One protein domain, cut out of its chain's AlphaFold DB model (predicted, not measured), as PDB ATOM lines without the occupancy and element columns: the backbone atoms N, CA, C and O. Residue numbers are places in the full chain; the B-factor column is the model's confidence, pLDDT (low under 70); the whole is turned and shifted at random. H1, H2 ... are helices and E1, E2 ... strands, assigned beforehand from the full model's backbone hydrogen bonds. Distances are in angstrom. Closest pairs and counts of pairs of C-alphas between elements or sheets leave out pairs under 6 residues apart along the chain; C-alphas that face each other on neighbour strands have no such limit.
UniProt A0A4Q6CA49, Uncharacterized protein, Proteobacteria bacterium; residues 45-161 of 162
ATOM      1  N   GLU A  45      86.848  -7.999 111.242       35.47
ATOM      2  CA  GLU A  45      87.827  -8.768 110.475       35.47
ATOM      3  C   GLU A  45      89.136  -8.762 111.259       35.47
ATOM      4  O   GLU A  45      89.646  -7.709 111.637       35.47
ATOM      5  N   ALA A  46      89.640  -9.948 111.596       37.12
ATOM      6  CA  ALA A  46      90.911 -10.099 112.288       37.12
ATOM      7  C   ALA A  46      92.014 -10.302 111.252       37.12
ATOM      8  O   ALA A  46      91.923 -11.217 110.438       37.12
ATOM      9  N   THR A  47      93.060  -9.487 111.294       34.25
ATOM     10  CA  THR A  47      94.232  -9.628 110.425       34.25
ATOM     11  C   THR A  47      95.463  -9.897 111.282       34.25
ATOM     12  O   THR A  47      95.662  -9.299 112.341       34.25
ATOM     13  N   TYR A  48      96.292 -10.838 110.832       43.09
ATOM     14  CA  TYR A  48      97.579 -11.153 111.439       43.09
ATOM     15  C   TYR A  48      98.726 -11.019 110.462       43.09
ATOM     16  O   TYR A  48      98.551 -11.253 109.273       43.09
ATOM     17  N   PHE A  49      99.910 -10.716 111.009       42.31
ATOM     18  CA  PHE A  49     101.232 -10.765 110.373       42.31
ATOM     19  C   PHE A  49     101.278 -11.574 109.065       42.31
ATOM     20  O   PHE A  49     101.292 -12.802 109.101       42.31
ATOM     21  N   SER A  50     101.356 -10.837 107.953       40.66
ATOM     22  CA  SER A  50     101.973 -11.091 106.633       40.66
ATOM     23  C   SER A  50     101.925 -12.467 105.944       40.66
ATOM     24  O   SER A  50     102.408 -12.563 104.817       40.66
ATOM     25  N   ARG A  51     101.400 -13.535 106.546       49.69
ATOM     26  CA  ARG A  51     101.521 -14.906 106.022       49.69
ATOM     27  C   ARG A  51     100.246 -15.729 106.097       49.69
ATOM     28  O   ARG A  51     100.145 -16.695 105.347       49.69
ATOM     29  N   TYR A  52      99.312 -15.389 106.984       58.62
ATOM     30  CA  TYR A  52      98.124 -16.199 107.195       58.62
ATOM     31  C   TYR A  52      96.975 -15.408 107.836       58.62
ATOM     32  O   TYR A  52      97.123 -14.890 108.943       58.62
ATOM     33  N   GLU A  53      95.840 -15.333 107.142       60.78
ATOM     34  CA  GLU A  53      94.621 -14.663 107.601       60.78
ATOM     35  C   GLU A  53      93.588 -15.694 108.047       60.78
ATOM     36  O   GLU A  53      93.452 -16.762 107.447       60.78
ATOM     37  N   HIS A  54      92.858 -15.376 109.113       63.34
ATOM     38  CA  HIS A  54      91.773 -16.213 109.598       63.34
ATOM     39  C   HIS A  54      90.761 -15.386 110.380       63.34
ATOM     40  O   HIS A  54      91.091 -14.347 110.950       63.34
ATOM     41  N   HIS A  55      89.520 -15.855 110.448       65.44
ATOM     42  CA  HIS A  55      88.423 -15.059 110.979       65.44
ATOM     43  C   HIS A  55      87.994 -15.506 112.376       65.44
ATOM     44  O   HIS A  55      87.915 -16.693 112.705       65.44
ATOM     45  N   HIS A  56      87.650 -14.513 113.189       71.25
ATOM     46  CA  HIS A  56      86.859 -14.698 114.392       71.25
ATOM     47  C   HIS A  56      85.609 -13.830 114.302       71.25
ATOM     48  O   HIS A  56      85.621 -12.770 113.683       71.25
ATOM     49  N   GLN A  57      84.549 -14.248 114.976       71.12
ATOM     50  CA  GLN A  57      83.375 -13.415 115.186       71.12
ATOM     51  C   GLN A  57      83.475 -12.731 116.548       71.12
ATOM     52  O   GLN A  57      84.028 -13.284 117.497       71.12
ATOM     53  N   LEU A  58      82.944 -11.520 116.659       74.19
ATOM     54  CA  LEU A  58      82.865 -10.785 117.913       74.19
ATOM     55  C   LEU A  58      81.639  -9.880 117.872       74.19
ATOM     56  O   LEU A  58      81.315  -9.334 116.823       74.19
ATOM     57  N   ALA A  59      80.989  -9.700 119.017       73.19
ATOM     58  CA  ALA A  59      79.832  -8.831 119.156       73.19
ATOM     59  C   ALA A  59      80.108  -7.717 120.170       73.19
ATOM     60  O   ALA A  59      80.573  -7.970 121.287       73.19
ATOM     61  N   ILE A  60      79.781  -6.481 119.786       78.44
ATOM     62  CA  ILE A  60      79.708  -5.331 120.690       78.44
ATOM     63  C   ILE A  60      78.230  -4.951 120.803       78.44
ATOM     64  O   ILE A  60      77.623  -4.606 119.787       78.44
ATOM     65  N   PRO A  61      77.622  -4.998 121.999       80.69
ATOM     66  CA  PRO A  61      76.221  -4.644 122.144       80.69
ATOM     67  C   PRO A  61      76.024  -3.154 121.849       80.69
ATOM     68  O   PRO A  61      76.761  -2.300 122.347       80.69
ATOM     69  N   VAL A  62      74.972  -2.812 121.099       79.56
ATOM     70  CA  VAL A  62      74.637  -1.414 120.762       79.56
ATOM     71  C   VAL A  62      74.479  -0.535 122.007       79.56
ATOM     72  O   VAL A  62      74.782   0.652 121.958       79.56
ATOM     73  N   SER A  63      74.073  -1.093 123.150       83.00
ATOM     74  CA  SER A  63      74.018  -0.361 124.422       83.00
ATOM     75  C   SER A  63      75.387   0.166 124.872       83.00
ATOM     76  O   SER A  63      75.461   1.311 125.320       83.00
ATOM     77  N   ALA A  64      76.461  -0.612 124.689       84.38
ATOM     78  CA  ALA A  64      77.834  -0.189 124.971       84.38
ATOM     79  C   ALA A  64      78.328   0.871 123.974       84.38
ATOM     80  O   ALA A  64      79.198   1.663 124.307       84.38
ATOM     81  N   LEU A  65      77.742   0.943 122.778       85.88
ATOM     82  CA  LEU A  65      78.017   2.011 121.812       85.88
ATOM     83  C   LEU A  65      77.156   3.258 122.063       85.88
ATOM     84  O   LEU A  65      77.587   4.372 121.786       85.88
ATOM     85  N   ILE A  66      75.943   3.122 122.608       85.38
ATOM     86  CA  ILE A  66      75.095   4.264 122.994       85.38
ATOM     87  C   ILE A  66      75.693   4.987 124.198       85.38
ATOM     88  O   ILE A  66      75.757   6.213 124.201       85.38
ATOM     89  N   LEU A  67      76.113   4.236 125.216       87.12
ATOM     90  CA  LEU A  67      76.723   4.774 126.426       87.12
ATOM     91  C   LEU A  67      78.008   3.991 126.741       87.12
ATOM     92  O   LEU A  67      77.965   3.076 127.566       87.12
ATOM     93  N   PRO A  68      79.133   4.339 126.087       87.06
ATOM     94  CA  PRO A  68      80.424   3.711 126.342       87.06
ATOM     95  C   PRO A  68      80.795   3.754 127.828       87.06
ATOM     96  O   PRO A  68      80.764   4.837 128.430       87.06
ATOM     97  N   PRO A  69      81.139   2.609 128.447       88.12
ATOM     98  CA  PRO A  69      81.594   2.602 129.829       88.12
ATOM     99  C   PRO A  69      82.895   3.401 129.971       88.12
ATOM    100  O   PRO A  69      83.733   3.414 129.071       88.12
ATOM    101  N   LYS A  70      83.081   4.062 131.120       90.19
ATOM    102  CA  LYS A  70      84.279   4.886 131.372       90.19
ATOM    103  C   LYS A  70      85.578   4.077 131.331       90.19
ATOM    104  O   LYS A  70      86.567   4.577 130.823       90.19
ATOM    105  N   GLU A  71      85.535   2.843 131.825       91.25
ATOM    106  CA  GLU A  71      86.668   1.905 131.864       91.25
ATOM    107  C   GLU A  71      86.889   1.175 130.522       91.25
ATOM    108  O   GLU A  71      87.757   0.312 130.421       91.25
ATOM    109  N   GLY A  72      86.080   1.468 129.495       89.62
ATOM    110  CA  GLY A  72      86.054   0.701 128.253       89.62
ATOM    111  C   GLY A  72      85.144  -0.531 128.314       89.62
ATOM    112  O   GLY A  72      84.326  -0.694 129.220       89.62
ATOM    113  N   PHE A  73      85.240  -1.400 127.312       87.75
ATOM    114  CA  PHE A  73      84.412  -2.599 127.188       87.75
ATOM    115  C   PHE A  73      85.283  -3.818 126.913       87.75
ATOM    116  O   PHE A  73      86.141  -3.794 126.038       87.75
ATOM    117  N   LYS A  74      85.046  -4.898 127.650       89.62
ATOM    118  CA  LYS A  74      85.755  -6.167 127.486       89.62
ATOM    119  C   LYS A  74      84.788  -7.216 126.963       89.62
ATOM    120  O   LYS A  74      83.684  -7.360 127.484       89.62
ATOM    121  N   THR A  75      85.220  -7.971 125.964       85.62
ATOM    122  CA  THR A  75      84.466  -9.100 125.411       85.62
ATOM    123  C   THR A  75      85.420 -10.178 124.902       85.62
ATOM    124  O   THR A  75      86.640 -10.051 125.019       85.62
ATOM    125  N   ARG A  76      84.877 -11.268 124.367       82.94
ATOM    126  CA  ARG A  76      85.653 -12.382 123.826       82.94
ATOM    127  C   ARG A  76      85.199 -12.714 122.412       82.94
ATOM    128  O   ARG A  76      84.008 -12.674 122.116       82.94
ATOM    129  N   THR A  77      86.151 -13.041 121.547       79.38
ATOM    130  CA  THR A  77      85.846 -13.540 120.207       79.38
ATOM    131  C   THR A  77      85.262 -14.950 120.261       79.38
ATOM    132  O   THR A  77      85.482 -15.698 121.215       79.38
ATOM    133  N   SER A  78      84.611 -15.374 119.182       74.06
ATOM    134  CA  SER A  78      84.368 -16.786 118.928       74.06
ATOM    135  C   SER A  78      85.685 -17.562 118.909       74.06
ATOM    136  O   SER A  78      86.782 -17.007 118.719       74.06
ATOM    137  N   VAL A  79      85.561 -18.883 119.037       76.31
ATOM    138  CA  VAL A  79      86.623 -19.771 118.569       76.31
ATOM    139  C   VAL A  79      86.854 -19.491 117.084       76.31
ATOM    140  O   VAL A  79      85.921 -19.135 116.359       76.31
ATOM    141  N   LEU A  80      88.110 -19.610 116.669       71.62
ATOM    142  CA  LEU A  80      88.541 -19.564 115.280       71.62
ATOM    143  C   LEU A  80      87.568 -20.291 114.337       71.62
ATOM    144  O   LEU A  80      87.320 -21.488 114.519       71.62
ATOM    145  N   ASP A  81      87.080 -19.588 113.312       72.81
ATOM    146  CA  ASP A  81      86.284 -20.195 112.249       72.81
ATOM    147  C   ASP A  81      87.165 -21.115 111.394       72.81
ATOM    148  O   ASP A  81      88.001 -20.657 110.610       72.81
ATOM    149  N   GLN A  82      86.957 -22.426 111.527       73.44
ATOM    150  CA  GLN A  82      87.710 -23.430 110.775       73.44
ATOM    151  C   GLN A  82      87.475 -23.333 109.263       73.44
ATOM    152  O   GLN A  82      88.337 -23.754 108.499       73.44
ATOM    153  N   GLY A  83      86.338 -22.786 108.818       72.56
ATOM    154  CA  GLY A  83      86.042 -22.589 107.398       72.56
ATOM    155  C   GLY A  83      86.844 -21.453 106.766       72.56
ATOM    156  O   GLY A  83      87.106 -21.481 105.567       72.56
ATOM    157  N   SER A  84      87.284 -20.488 107.577       68.12
ATOM    158  CA  SER A  84      88.195 -19.418 107.155       68.12
ATOM    159  C   SER A  84      89.665 -19.846 107.157       68.12
ATOM    160  O   SER A  84      90.531 -19.058 106.787       68.12
ATOM    161  N   LEU A  85      89.959 -21.073 107.609       70.50
ATOM    162  CA  LEU A  85      91.324 -21.491 107.872       70.50
ATOM    163  C   LEU A  85      92.022 -21.967 106.575       70.50
ATOM    164  O   LEU A  85      91.728 -23.067 106.104       70.50
ATOM    165  N   ASP A  86      92.993 -21.230 106.017       76.25
ATOM    166  CA  ASP A  86      93.947 -21.806 105.042       76.25
ATOM    167  C   ASP A  86      94.919 -22.769 105.759       76.25
ATOM    168  O   ASP A  86      96.012 -22.447 106.238       76.25
ATOM    169  N   VAL A  87      94.474 -24.022 105.816       78.75
ATOM    170  CA  VAL A  87      95.159 -25.135 106.472       78.75
ATOM    171  C   VAL A  87      96.623 -25.254 106.037       78.75
ATOM    172  O   VAL A  87      97.469 -25.552 106.878       78.75
ATOM    173  N   LYS A  88      96.950 -25.005 104.760       79.88
ATOM    174  CA  LYS A  88      98.315 -25.194 104.245       79.88
ATOM    175  C   LYS A  88      99.258 -24.128 104.781       79.88
ATOM    176  O   LYS A  88     100.331 -24.461 105.286       79.88
ATOM    177  N   ALA A  89      98.854 -22.864 104.696       74.62
ATOM    178  CA  ALA A  89      99.636 -21.754 105.226       74.62
ATOM    179  C   ALA A  89      99.786 -21.857 106.754       74.62
ATOM    180  O   ALA A  89     100.885 -21.666 107.281       74.62
ATOM    181  N   PHE A  90      98.730 -22.273 107.462       75.06
ATOM    182  CA  PHE A  90      98.794 -22.524 108.901       75.06
ATOM    183  C   PHE A  90      99.762 -23.667 109.259       75.06
ATOM    184  O   PHE A  90     100.575 -23.530 110.172       75.06
ATOM    185  N   GLU A  91      99.716 -24.800 108.552       79.00
ATOM    186  CA  GLU A  91     100.631 -25.928 108.785       79.00
ATOM    187  C   GLU A  91     102.089 -25.558 108.519       79.00
ATOM    188  O   GLU A  91     102.973 -25.916 109.305       79.00
ATOM    189  N   GLN A  92     102.343 -24.804 107.449       74.94
ATOM    190  CA  GLN A  92     103.669 -24.283 107.153       74.94
ATOM    191  C   GLN A  92     104.157 -23.351 108.270       74.94
ATOM    192  O   GLN A  92     105.278 -23.510 108.755       74.94
ATOM    193  N   PHE A  93     103.302 -22.445 108.743       72.06
ATOM    194  CA  PHE A  93     103.615 -21.560 109.862       72.06
ATOM    195  C   PHE A  93     103.952 -22.330 111.143       72.06
ATOM    196  O   PHE A  93     104.958 -22.035 111.788       72.06
ATOM    197  N   ILE A  94     103.157 -23.334 111.518       74.81
ATOM    198  CA  ILE A  94     103.421 -24.164 112.704       74.81
ATOM    199  C   ILE A  94     104.766 -24.891 112.580       74.81
ATOM    200  O   ILE A  94     105.546 -24.908 113.533       74.81
ATOM    201  N   LYS A  95     105.079 -25.430 111.394       78.00
ATOM    202  CA  LYS A  95     106.359 -26.099 111.121       78.00
ATOM    203  C   LYS A  95     107.556 -25.150 111.243       78.00
ATOM    204  O   LYS A  95     108.589 -25.553 111.766       78.00
ATOM    205  N   GLU A  96     107.427 -23.917 110.758       72.38
ATOM    206  CA  GLU A  96     108.499 -22.912 110.786       72.38
ATOM    207  C   GLU A  96     108.674 -22.261 112.167       72.38
ATOM    208  O   GLU A  96     109.794 -21.950 112.567       72.38
ATOM    209  N   SER A  97     107.579 -22.059 112.903       65.81
ATOM    210  CA  SER A  97     107.576 -21.361 114.197       65.81
ATOM    211  C   SER A  97     107.815 -22.273 115.402       65.81
ATOM    212  O   SER A  97     108.163 -21.781 116.475       65.81
ATOM    213  N   GLY A  98     107.603 -23.588 115.264       70.56
ATOM    214  CA  GLY A  98     107.660 -24.541 116.379       70.56
ATOM    215  C   GLY A  98     106.531 -24.363 117.400       70.56
ATOM    216  O   GLY A  98     106.613 -24.884 118.514       70.56
ATOM    217  N   LEU A  99     105.488 -23.602 117.052       70.19
ATOM    218  CA  LEU A  99     104.334 -23.369 117.914       70.19
ATOM    219  C   LEU A  99     103.397 -24.580 117.946       70.19
ATOM    220  O   LEU A  99     103.457 -25.481 117.117       70.19
ATOM    221  N   SER A 100     102.506 -24.610 118.936       72.88
ATOM    222  CA  SER A 100     101.573 -25.725 119.095       72.88
ATOM    223  C   SER A 100     100.474 -25.711 118.022       72.88
ATOM    224  O   SER A 100      99.833 -24.673 117.825       72.88
ATOM    225  N   PRO A 101     100.134 -26.868 117.420       69.69
ATOM    226  CA  PRO A 101      98.943 -27.019 116.580       69.69
ATOM    227  C   PRO A 101      97.627 -26.678 117.295       69.69
ATOM    228  O   PRO A 101      96.625 -26.425 116.630       69.69
ATOM    229  N   ALA A 102      97.613 -26.624 118.635       69.94
ATOM    230  CA  ALA A 102      96.452 -26.196 119.425       69.94
ATOM    231  C   ALA A 102      95.981 -24.766 119.092       69.94
ATOM    232  O   ALA A 102      94.840 -24.412 119.376       69.94
ATOM    233  N   LEU A 103      96.815 -23.969 118.414       68.44
ATOM    234  CA  LEU A 103      96.419 -22.687 117.829       68.44
ATOM    235  C   LEU A 103      95.309 -22.816 116.768       68.44
ATOM    236  O   LEU A 103      94.711 -21.811 116.407       68.44
ATOM    237  N   ARG A 104      94.953 -24.023 116.306       69.75
ATOM    238  CA  ARG A 104      93.760 -24.224 115.465       69.75
ATOM    239  C   ARG A 104      92.456 -23.914 116.187       69.75
ATOM    240  O   ARG A 104      91.471 -23.605 115.538       69.75
ATOM    241  N   THR A 105      92.416 -23.976 117.511       74.00
ATOM    242  CA  THR A 105      91.186 -23.764 118.282       74.00
ATOM    243  C   THR A 105      91.468 -22.764 119.385       74.00
ATOM    244  O   THR A 105      91.839 -23.135 120.497       74.00
ATOM    245  N   HIS A 106      91.339 -21.481 119.065       74.38
ATOM    246  CA  HIS A 106      91.638 -20.411 120.005       74.38
ATOM    247  C   HIS A 106      90.626 -19.264 119.896       74.38
ATOM    248  O   HIS A 106      89.910 -19.143 118.903       74.38
ATOM    249  N   SER A 107      90.560 -18.451 120.948       79.31
ATOM    250  CA  SER A 107      89.708 -17.264 121.074       79.31
ATOM    251  C   SER A 107      90.472 -16.177 121.820       79.31
ATOM    252  O   SER A 107      91.322 -16.508 122.652       79.31
ATOM    253  N   HIS A 108      90.107 -14.916 121.616       78.19
ATOM    254  CA  HIS A 108      90.788 -13.771 122.219       78.19
ATOM    255  C   HIS A 108      89.876 -12.985 123.127       78.19
ATOM    256  O   HIS A 108      88.722 -12.733 122.796       78.19
ATOM    257  N   GLU A 109      90.418 -12.556 124.259       83.94
ATOM    258  CA  GLU A 109      89.832 -11.449 124.996       83.94
ATOM    259  C   GLU A 109      90.198 -10.145 124.286       83.94
ATOM    260  O   GLU A 109      91.372  -9.876 124.039       83.94
ATOM    261  N   VAL A 110      89.187  -9.348 123.955       82.69
ATOM    262  CA  VAL A 110      89.343  -8.060 123.280       82.69
ATOM    263  C   VAL A 110      88.893  -6.971 124.234       82.69
ATOM    264  O   VAL A 110      87.796  -7.030 124.797       82.69
ATOM    265  N   ASN A 111      89.760  -5.981 124.408       89.38
ATOM    266  CA  ASN A 111      89.516  -4.815 125.237       89.38
ATOM    267  C   ASN A 111      89.379  -3.600 124.335       89.38
ATOM    268  O   ASN A 111      90.288  -3.304 123.570       89.38
ATOM    269  N   PHE A 112      88.254  -2.914 124.456       87.81
ATOM    270  CA  PHE A 112      87.991  -1.651 123.795       87.81
ATOM    271  C   PHE A 112      88.155  -0.527 124.801       87.81
ATOM    272  O   PHE A 112      87.532  -0.536 125.863       87.81
ATOM    273  N   THR A 113      88.942   0.469 124.439       93.75
ATOM    274  CA  THR A 113      88.925   1.783 125.069       93.75
ATOM    275  C   THR A 113      87.601   2.488 124.789       93.75
ATOM    276  O   THR A 113      86.850   2.146 123.867       93.75
ATOM    277  N   ARG A 114      87.297   3.505 125.592       92.75
ATOM    278  CA  ARG A 114      86.110   4.326 125.369       92.75
ATOM    279  C   ARG A 114      86.176   5.032 124.015       92.75
ATOM    280  O   ARG A 114      85.177   5.086 123.304       92.75
ATOM    281  N   GLU A 115      87.352   5.528 123.659       93.88
ATOM    282  CA  GLU A 115      87.621   6.233 122.413       93.88
ATOM    283  C   GLU A 115      87.396   5.321 121.200       93.88
ATOM    284  O   GLU A 115      86.782   5.741 120.223       93.88
ATOM    285  N   GLU A 116      87.824   4.057 121.264       90.50
ATOM    286  CA  GLU A 116      87.547   3.068 120.213       90.50
ATOM    287  C   GLU A 116      86.046   2.793 120.074       90.50
ATOM    288  O   GLU A 116      85.530   2.795 118.957       90.50
ATOM    289  N   LEU A 117      85.317   2.623 121.183       88.12
ATOM    290  CA  LEU A 117      83.858   2.456 121.144       88.12
ATOM    291  C   LEU A 117      83.160   3.680 120.545       88.12
ATOM    292  O   LEU A 117      82.209   3.527 119.781       88.12
ATOM    293  N   ASP A 118      83.626   4.887 120.868       90.00
ATOM    294  CA  ASP A 118      83.089   6.132 120.322       90.00
ATOM    295  C   ASP A 118      83.350   6.261 118.813       90.00
ATOM    296  O   ASP A 118      82.432   6.603 118.068       90.00
ATOM    297  N   ARG A 119      84.551   5.913 118.337       88.62
ATOM    298  CA  ARG A 119      84.887   5.875 116.899       88.62
ATOM    299  C   ARG A 119      84.041   4.856 116.135       88.62
ATOM    300  O   ARG A 119      83.505   5.144 115.067       88.62
ATOM    301  N   ILE A 120      83.845   3.673 116.714       86.25
ATOM    302  CA  ILE A 120      82.965   2.647 116.146       86.25
ATOM    303  C   ILE A 120      81.515   3.156 116.098       86.25
ATOM    304  O   ILE A 120      80.825   3.010 115.087       86.25
ATOM    305  N   ALA A 121      81.048   3.795 117.173       85.44
ATOM    306  CA  ALA A 121      79.699   4.339 117.298       85.44
ATOM    307  C   ALA A 121      79.382   5.448 116.278       85.44
ATOM    308  O   ALA A 121      78.231   5.570 115.849       85.44
ATOM    309  N   THR A 122      80.373   6.250 115.877       85.00
ATOM    310  CA  THR A 122      80.213   7.301 114.855       85.00
ATOM    311  C   THR A 122      80.281   6.768 113.425       85.00
ATOM    312  O   THR A 122      79.962   7.505 112.489       85.00
ATOM    313  N   GLY A 123      80.611   5.487 113.247       78.00
ATOM    314  CA  GLY A 123      80.705   4.846 111.940       78.00
ATOM    315  C   GLY A 123      82.050   5.039 111.252       78.00
ATOM    316  O   GLY A 123      82.112   4.959 110.023       78.00
ATOM    317  N   GLU A 124      83.113   5.301 112.015       82.38
ATOM    318  CA  GLU A 124      84.467   5.229 111.478       82.38
ATOM    319  C   GLU A 124      84.728   3.827 110.910       82.38
ATOM    320  O   GLU A 124      84.305   2.811 111.471       82.38
ATOM    321  N   LYS A 125      85.383   3.784 109.748       76.31
ATOM    322  CA  LYS A 125      85.748   2.532 109.095       76.31
ATOM    323  C   LYS A 125      87.064   2.026 109.663       76.31
ATOM    324  O   LYS A 125      87.978   2.816 109.871       76.31
ATOM    325  N   GLU A 126      87.147   0.712 109.838       75.25
ATOM    326  CA  GLU A 126      88.389   0.002 110.159       75.25
ATOM    327  C   GLU A 126      89.047   0.490 111.459       75.25
ATOM    328  O   GLU A 126      90.262   0.674 111.544       75.25
ATOM    329  N   VAL A 127      88.248   0.678 112.515       76.12
ATOM    330  CA  VAL A 127      88.790   0.951 113.850       76.12
ATOM    331  C   VAL A 127      89.603  -0.262 114.284       76.12
ATOM    332  O   VAL A 127      89.047  -1.324 114.563       76.12
ATOM    333  N   LYS A 128      90.926  -0.105 114.301       82.38
ATOM    334  CA  LYS A 128      91.867  -1.158 114.668       82.38
ATOM    335  C   LYS A 128      91.966  -1.300 116.183       82.38
ATOM    336  O   LYS A 128      92.265  -0.321 116.860       82.38
ATOM    337  N   VAL A 129      91.807  -2.522 116.681       79.56
ATOM    338  CA  VAL A 129      92.017  -2.904 118.082       79.56
ATOM    339  C   VAL A 129      93.038  -4.026 118.132       79.56
ATOM    340  O   VAL A 129      92.914  -5.030 117.430       79.56
ATOM    341  N   THR A 130      94.050  -3.865 118.976       79.38
ATOM    342  CA  THR A 130      95.135  -4.834 119.103       79.38
ATOM    343  C   THR A 130      94.991  -5.639 120.390       79.38
ATOM    344  O   THR A 130      94.951  -5.087 121.486       79.38
ATOM    345  N   VAL A 131      94.966  -6.960 120.271       71.31
ATOM    346  CA  VAL A 131      95.098  -7.895 121.388       71.31
ATOM    347  C   VAL A 131      96.575  -8.224 121.542       71.31
ATOM    348  O   VAL A 131      97.171  -8.684 120.576       71.31
ATOM    349  N   PRO A 132      97.205  -8.002 122.704       70.38
ATOM    350  CA  PRO A 132      98.568  -8.446 122.964       70.38
ATOM    351  C   PRO A 132      98.609  -9.842 123.609       70.38
ATOM    352  O   PRO A 132      97.690 -10.281 124.295       70.38
ATOM    353  N   THR A 133      99.725 -10.540 123.427       66.00
ATOM    354  CA  THR A 133     100.081 -11.760 124.162       66.00
ATOM    355  C   THR A 133     100.385 -11.399 125.621       66.00
ATOM    356  O   THR A 133     100.734 -10.249 125.902       66.00
ATOM    357  N   PRO A 134     100.415 -12.369 126.557       66.69
ATOM    358  CA  PRO A 134     100.874 -12.115 127.928       66.69
ATOM    359  C   PRO A 134     102.294 -11.531 128.025       66.69
ATOM    360  O   PRO A 134     102.655 -10.954 129.044       66.69
ATOM    361  N   LYS A 135     103.110 -11.680 126.971       67.75
ATOM    362  CA  LYS A 135     104.472 -11.134 126.876       67.75
ATOM    363  C   LYS A 135     104.529  -9.749 126.209       67.75
ATOM    364  O   LYS A 135     105.622  -9.251 125.975       67.75
ATOM    365  N   GLY A 136     103.388  -9.152 125.866       61.84
ATOM    366  CA  GLY A 136     103.298  -7.821 125.254       61.84
ATOM    367  C   GLY A 136     103.491  -7.777 123.733       61.84
ATOM    368  O   GLY A 136     103.276  -6.730 123.133       61.84
ATOM    369  N   ASN A 137     103.838  -8.893 123.083       61.78
ATOM    370  CA  ASN A 137     103.840  -8.968 121.616       61.78
ATOM    371  C   ASN A 137     102.411  -8.885 121.089       61.78
ATOM    372  O   ASN A 137     101.516  -9.398 121.751       61.78
ATOM    373  N   ILE A 138     102.195  -8.327 119.900       61.97
ATOM    374  CA  ILE A 138     100.866  -8.296 119.280       61.97
ATOM    375  C   ILE A 138     100.395  -9.747 119.094       61.97
ATOM    376  O   ILE A 138     101.077 -10.527 118.422       61.97
ATOM    377  N   ALA A 139      99.257 -10.087 119.716       64.69
ATOM    378  CA  ALA A 139      98.550 -11.370 119.651       64.69
ATOM    379  C   ALA A 139      97.370 -11.462 118.688       64.69
ATOM    380  O   ALA A 139      97.328 -12.604 118.259       64.69
ATOM    381  N   HIS A 140      96.595 -10.369 118.365       70.62
ATOM    382  CA  HIS A 140      95.686 -10.060 117.194       70.62
ATOM    383  C   HIS A 140      95.515  -8.581 116.844       70.62
ATOM    384  O   HIS A 140      95.566  -7.743 117.728       70.62
ATOM    385  N   GLU A 141      95.313  -8.252 115.558       70.69
ATOM    386  CA  GLU A 141      94.721  -6.982 115.117       70.69
ATOM    387  C   GLU A 141      93.309  -7.264 114.592       70.69
ATOM    388  O   GLU A 141      93.112  -8.121 113.736       70.69
ATOM    389  N   PHE A 142      92.317  -6.566 115.130       74.19
ATOM    390  CA  PHE A 142      90.925  -6.648 114.703       74.19
ATOM    391  C   PHE A 142      90.487  -5.296 114.157       74.19
ATOM    392  O   PHE A 142      90.714  -4.272 114.797       74.19
ATOM    393  N   PHE A 143      89.827  -5.293 113.007       75.88
ATOM    394  CA  PHE A 143      89.321  -4.103 112.341       75.88
ATOM    395  C   PHE A 143      87.798  -4.090 112.416       75.88
ATOM    396  O   PHE A 143      87.122  -5.017 111.966       75.88
ATOM    397  N   PHE A 144      87.253  -3.028 113.007       74.25
ATOM    398  CA  PHE A 144      85.826  -2.894 113.279       74.25
ATOM    399  C   PHE A 144      85.204  -1.785 112.441       74.25
ATOM    400  O   PHE A 144      85.696  -0.659 112.413       74.25
ATOM    401  N   THR A 145      84.066  -2.090 111.817       74.25
ATOM    402  CA  THR A 145      83.220  -1.094 111.149       74.25
ATOM    403  C   THR A 145      81.764  -1.358 111.492       74.25
ATOM    404  O   THR A 145      81.211  -2.388 111.110       74.25
ATOM    405  N   ALA A 146      81.112  -0.425 112.189       74.44
ATOM    406  CA  ALA A 146      79.701  -0.574 112.524       74.44
ATOM    407  C   ALA A 146      78.824  -0.601 111.257       74.44
ATOM    408  O   ALA A 146      78.955   0.281 110.402       74.44
ATOM    409  N   PRO A 147      77.876  -1.549 111.117       74.75
ATOM    410  CA  PRO A 147      76.938  -1.513 110.013       74.75
ATOM    411  C   PRO A 147      76.001  -0.312 110.173       74.75
ATOM    412  O   PRO A 147      75.656   0.105 111.281       74.75
ATOM    413  N   ARG A 148      75.511   0.216 109.046       77.25
ATOM    414  CA  ARG A 148      74.625   1.393 109.014       77.25
ATOM    415  C   ARG A 148      73.408   1.266 109.940       77.25
ATOM    416  O   ARG A 148      72.991   2.255 110.539       77.25
ATOM    417  N   SER A 149      72.841   0.067 110.069       78.88
ATOM    418  CA  SER A 149      71.719  -0.209 110.973       78.88
ATOM    419  C   SER A 149      72.075   0.022 112.445       78.88
ATOM    420  O   SER A 149      71.284   0.633 113.166       78.88
ATOM    421  N   ALA A 150      73.263  -0.408 112.880       77.44
ATOM    422  CA  ALA A 150      73.755  -0.185 114.237       77.44
ATOM    423  C   ALA A 150      74.006   1.307 114.488       77.44
ATOM    424  O   ALA A 150      73.545   1.836 115.496       77.44
ATOM    425  N   ILE A 151      74.624   2.014 113.533       80.06
ATOM    426  CA  ILE A 151      74.880   3.463 113.633       80.06
ATOM    427  C   ILE A 151      73.571   4.240 113.835       80.06
ATOM    428  O   ILE A 151      73.474   5.070 114.737       80.06
ATOM    429  N   ILE A 152      72.526   3.934 113.057       82.62
ATOM    430  CA  ILE A 152      71.209   4.581 113.201       82.62
ATOM    431  C   ILE A 152      70.624   4.336 114.600       82.62
ATOM    432  O   ILE A 152      70.065   5.254 115.210       82.62
ATOM    433  N   LYS A 153      70.743   3.111 115.129       82.94
ATOM    434  CA  LYS A 153      70.272   2.774 116.483       82.94
ATOM    435  C   LYS A 153      71.050   3.535 117.556       82.94
ATOM    436  O   LYS A 153      70.434   4.080 118.470       82.94
ATOM    437  N   VAL A 154      72.370   3.633 117.409       84.50
ATOM    438  CA  VAL A 154      73.236   4.397 118.315       84.50
ATOM    439  C   VAL A 154      72.865   5.880 118.318       84.50
ATOM    440  O   VAL A 154      72.668   6.452 119.388       84.50
ATOM    441  N   GLN A 155      72.705   6.493 117.143       86.00
ATOM    442  CA  GLN A 155      72.341   7.908 117.008       86.00
ATOM    443  C   GLN A 155      71.003   8.224 117.686       86.00
ATOM    444  O   GLN A 155      70.915   9.182 118.452       86.00
ATOM    445  N   ARG A 156      69.979   7.386 117.469       85.81
ATOM    446  CA  ARG A 156      68.681   7.522 118.151       85.81
ATOM    447  C   ARG A 156      68.832   7.399 119.668       85.81
ATOM    448  O   ARG A 156      68.317   8.235 120.398       85.81
ATOM    449  N   GLY A 157      69.577   6.396 120.132       83.75
ATOM    450  CA  GLY A 157      69.788   6.157 121.560       83.75
ATOM    451  C   GLY A 157      70.567   7.266 122.275       83.75
ATOM    452  O   GLY A 157      70.266   7.562 123.428       83.75
ATOM    453  N   ARG A 158      71.546   7.893 121.607       85.50
ATOM    454  CA  ARG A 158      72.305   9.036 122.148       85.50
ATOM    455  C   ARG A 158      71.476  10.321 122.152       85.50
ATOM    456  O   ARG A 158      71.509  11.047 123.138       85.50
ATOM    457  N   GLY A 159      70.694  10.567 121.098       75.31
ATOM    458  CA  GLY A 159      69.824  11.743 120.996       75.31
ATOM    459  C   GLY A 159      68.687  11.777 122.022       75.31
ATOM    460  O   GLY A 159      68.223  12.852 122.365       75.31
ATOM    461  N   SER A 160      68.256  10.626 122.548       64.12
ATOM    462  CA  SER A 160      67.250  10.546 123.624       64.12
ATOM    463  C   SER A 160      67.827  10.660 125.043       64.12
ATOM    464  O   SER A 160      67.069  10.572 126.007       64.12
ATOM    465  N   LYS A 161      69.153  10.783 125.189       56.69
ATOM    466  CA  LYS A 161      69.851  10.902 126.483       56.69
ATOM    467  C   LYS A 161      70.519  12.269 126.701       56.69
ATOM    468  O   LYS A 161      71.107  12.461 127.763       56.69
TER     469      LYS A 161
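AT A GLANCE: This is residues 45 to 161 of the 162 residues of an uncharacterized protein of Proteobacteria bacterium (UniProt A0A4Q6CA49). This is an elongated body with two small antiparallel sheets in its middle, the three-stranded sheet of E1, E5 and E4 and the two-stranded ribbon of E2 and E3, which meet where E3 comes beside E4. A cluster of three helices, H1, H4 and H5, makes one end; H2 and the short H3 lie at the other end, where residues 95 to 100 stick out. The printed part has 117 residues with five named helices and five named strands, in the order E1 H1 E2 H2 H3 E3 H4 E4 E5 H5. The larger sheet runs E1 - E5 - E4, and the class is mixed, helices and strands. The whole is only just loose, close to compact, with a radius of gyration of the C-alphas of 16.2 A, and spans 55 by 28 by 20 A.

HOW THE PARTS SIT: Begin at E1, residues 45 to 47, an edge strand that is the antiparallel neighbour of E5, residues 138 to 144; look for N 47 and O 141, 2.8 A apart, within hydrogen-bond range. On the other side of E5, an inner strand, is E4, residues 127 to 132, also an edge strand; E4 and E5 form a hairpin, with N 129 and O 142 within hydrogen-bond range at 2.8 A. Go on to H1, residues 62 to 66, and then to E2, residues 73 to 76, the antiparallel neighbour of E3, residues 109 to 112: N 75 and O 110 are within hydrogen-bond range at 3.0 A. Between the two sheets, the closest C-alphas of E3 and E4 are those of Val 110 and Val 131, 6.1 A apart. H2, residues 87 to 97, is close to but not clearly touching H3, residues 101 to 104; their closest C-alphas, of Ile 94 and Pro 101, are 6.6 A apart. H2 is apart from E5, for instance, and touches no helix. H4, residues 114 to 122, only grazes the three-stranded sheet, with residues 116 to 120. H1 touches H4, the closest C-alphas being those of Leu 65 and Ala 121, 5.4 A apart. H1 also touches H5, residues 148 to 159, where the C-alphas of Ile 66 and Val 154 come closest at 5.0 A. H5, with residues 151 to 154 alone, only just touches H4, with 3 pairs of C-alphas within 8 A, the closest those of Ile 151 and Ala 121, 6.1 A apart. H4 and H5 run opposite ways at a steep tilt of 68 degrees, only just short of about perpendicular. In H1, H2, H4 and H5 every O i to N i+4 pair is within hydrogen-bond range; H3 is too short for such a pair.

IN THESE COORDINATES: Find C-alpha 45 at (87.827, -8.768, 110.475), where E1 begins; it is 6.5 A long. H1 covers 6.1 A and E2 10.4 A. H2 runs 15.1 A from C-alpha 87 at (95.159, -25.135, 106.472), and H3 measures 6.0 A. E3 is 10.0 A long, H4 12.4 A, E4 16.3 A and E5 17.1 A. H5 runs 16.5 A and ends with C-alpha 159 at (69.824, 11.743, 120.996).

THE WHOLE: The two C-alphas farthest apart are those of Lys 95 and Ser 160, 55.0 A. The printed part has no cut. The link from E1 to H1, residues 48 to 61, is long; those from H1 to E2 and from E2 to H2 are short, and the other six are tight. The mean pLDDT of the printed part is 75.1; look for values under 70 at residues 45 to 55, 84, 97, 101 to 104, 133 to 139 and 160 to 161.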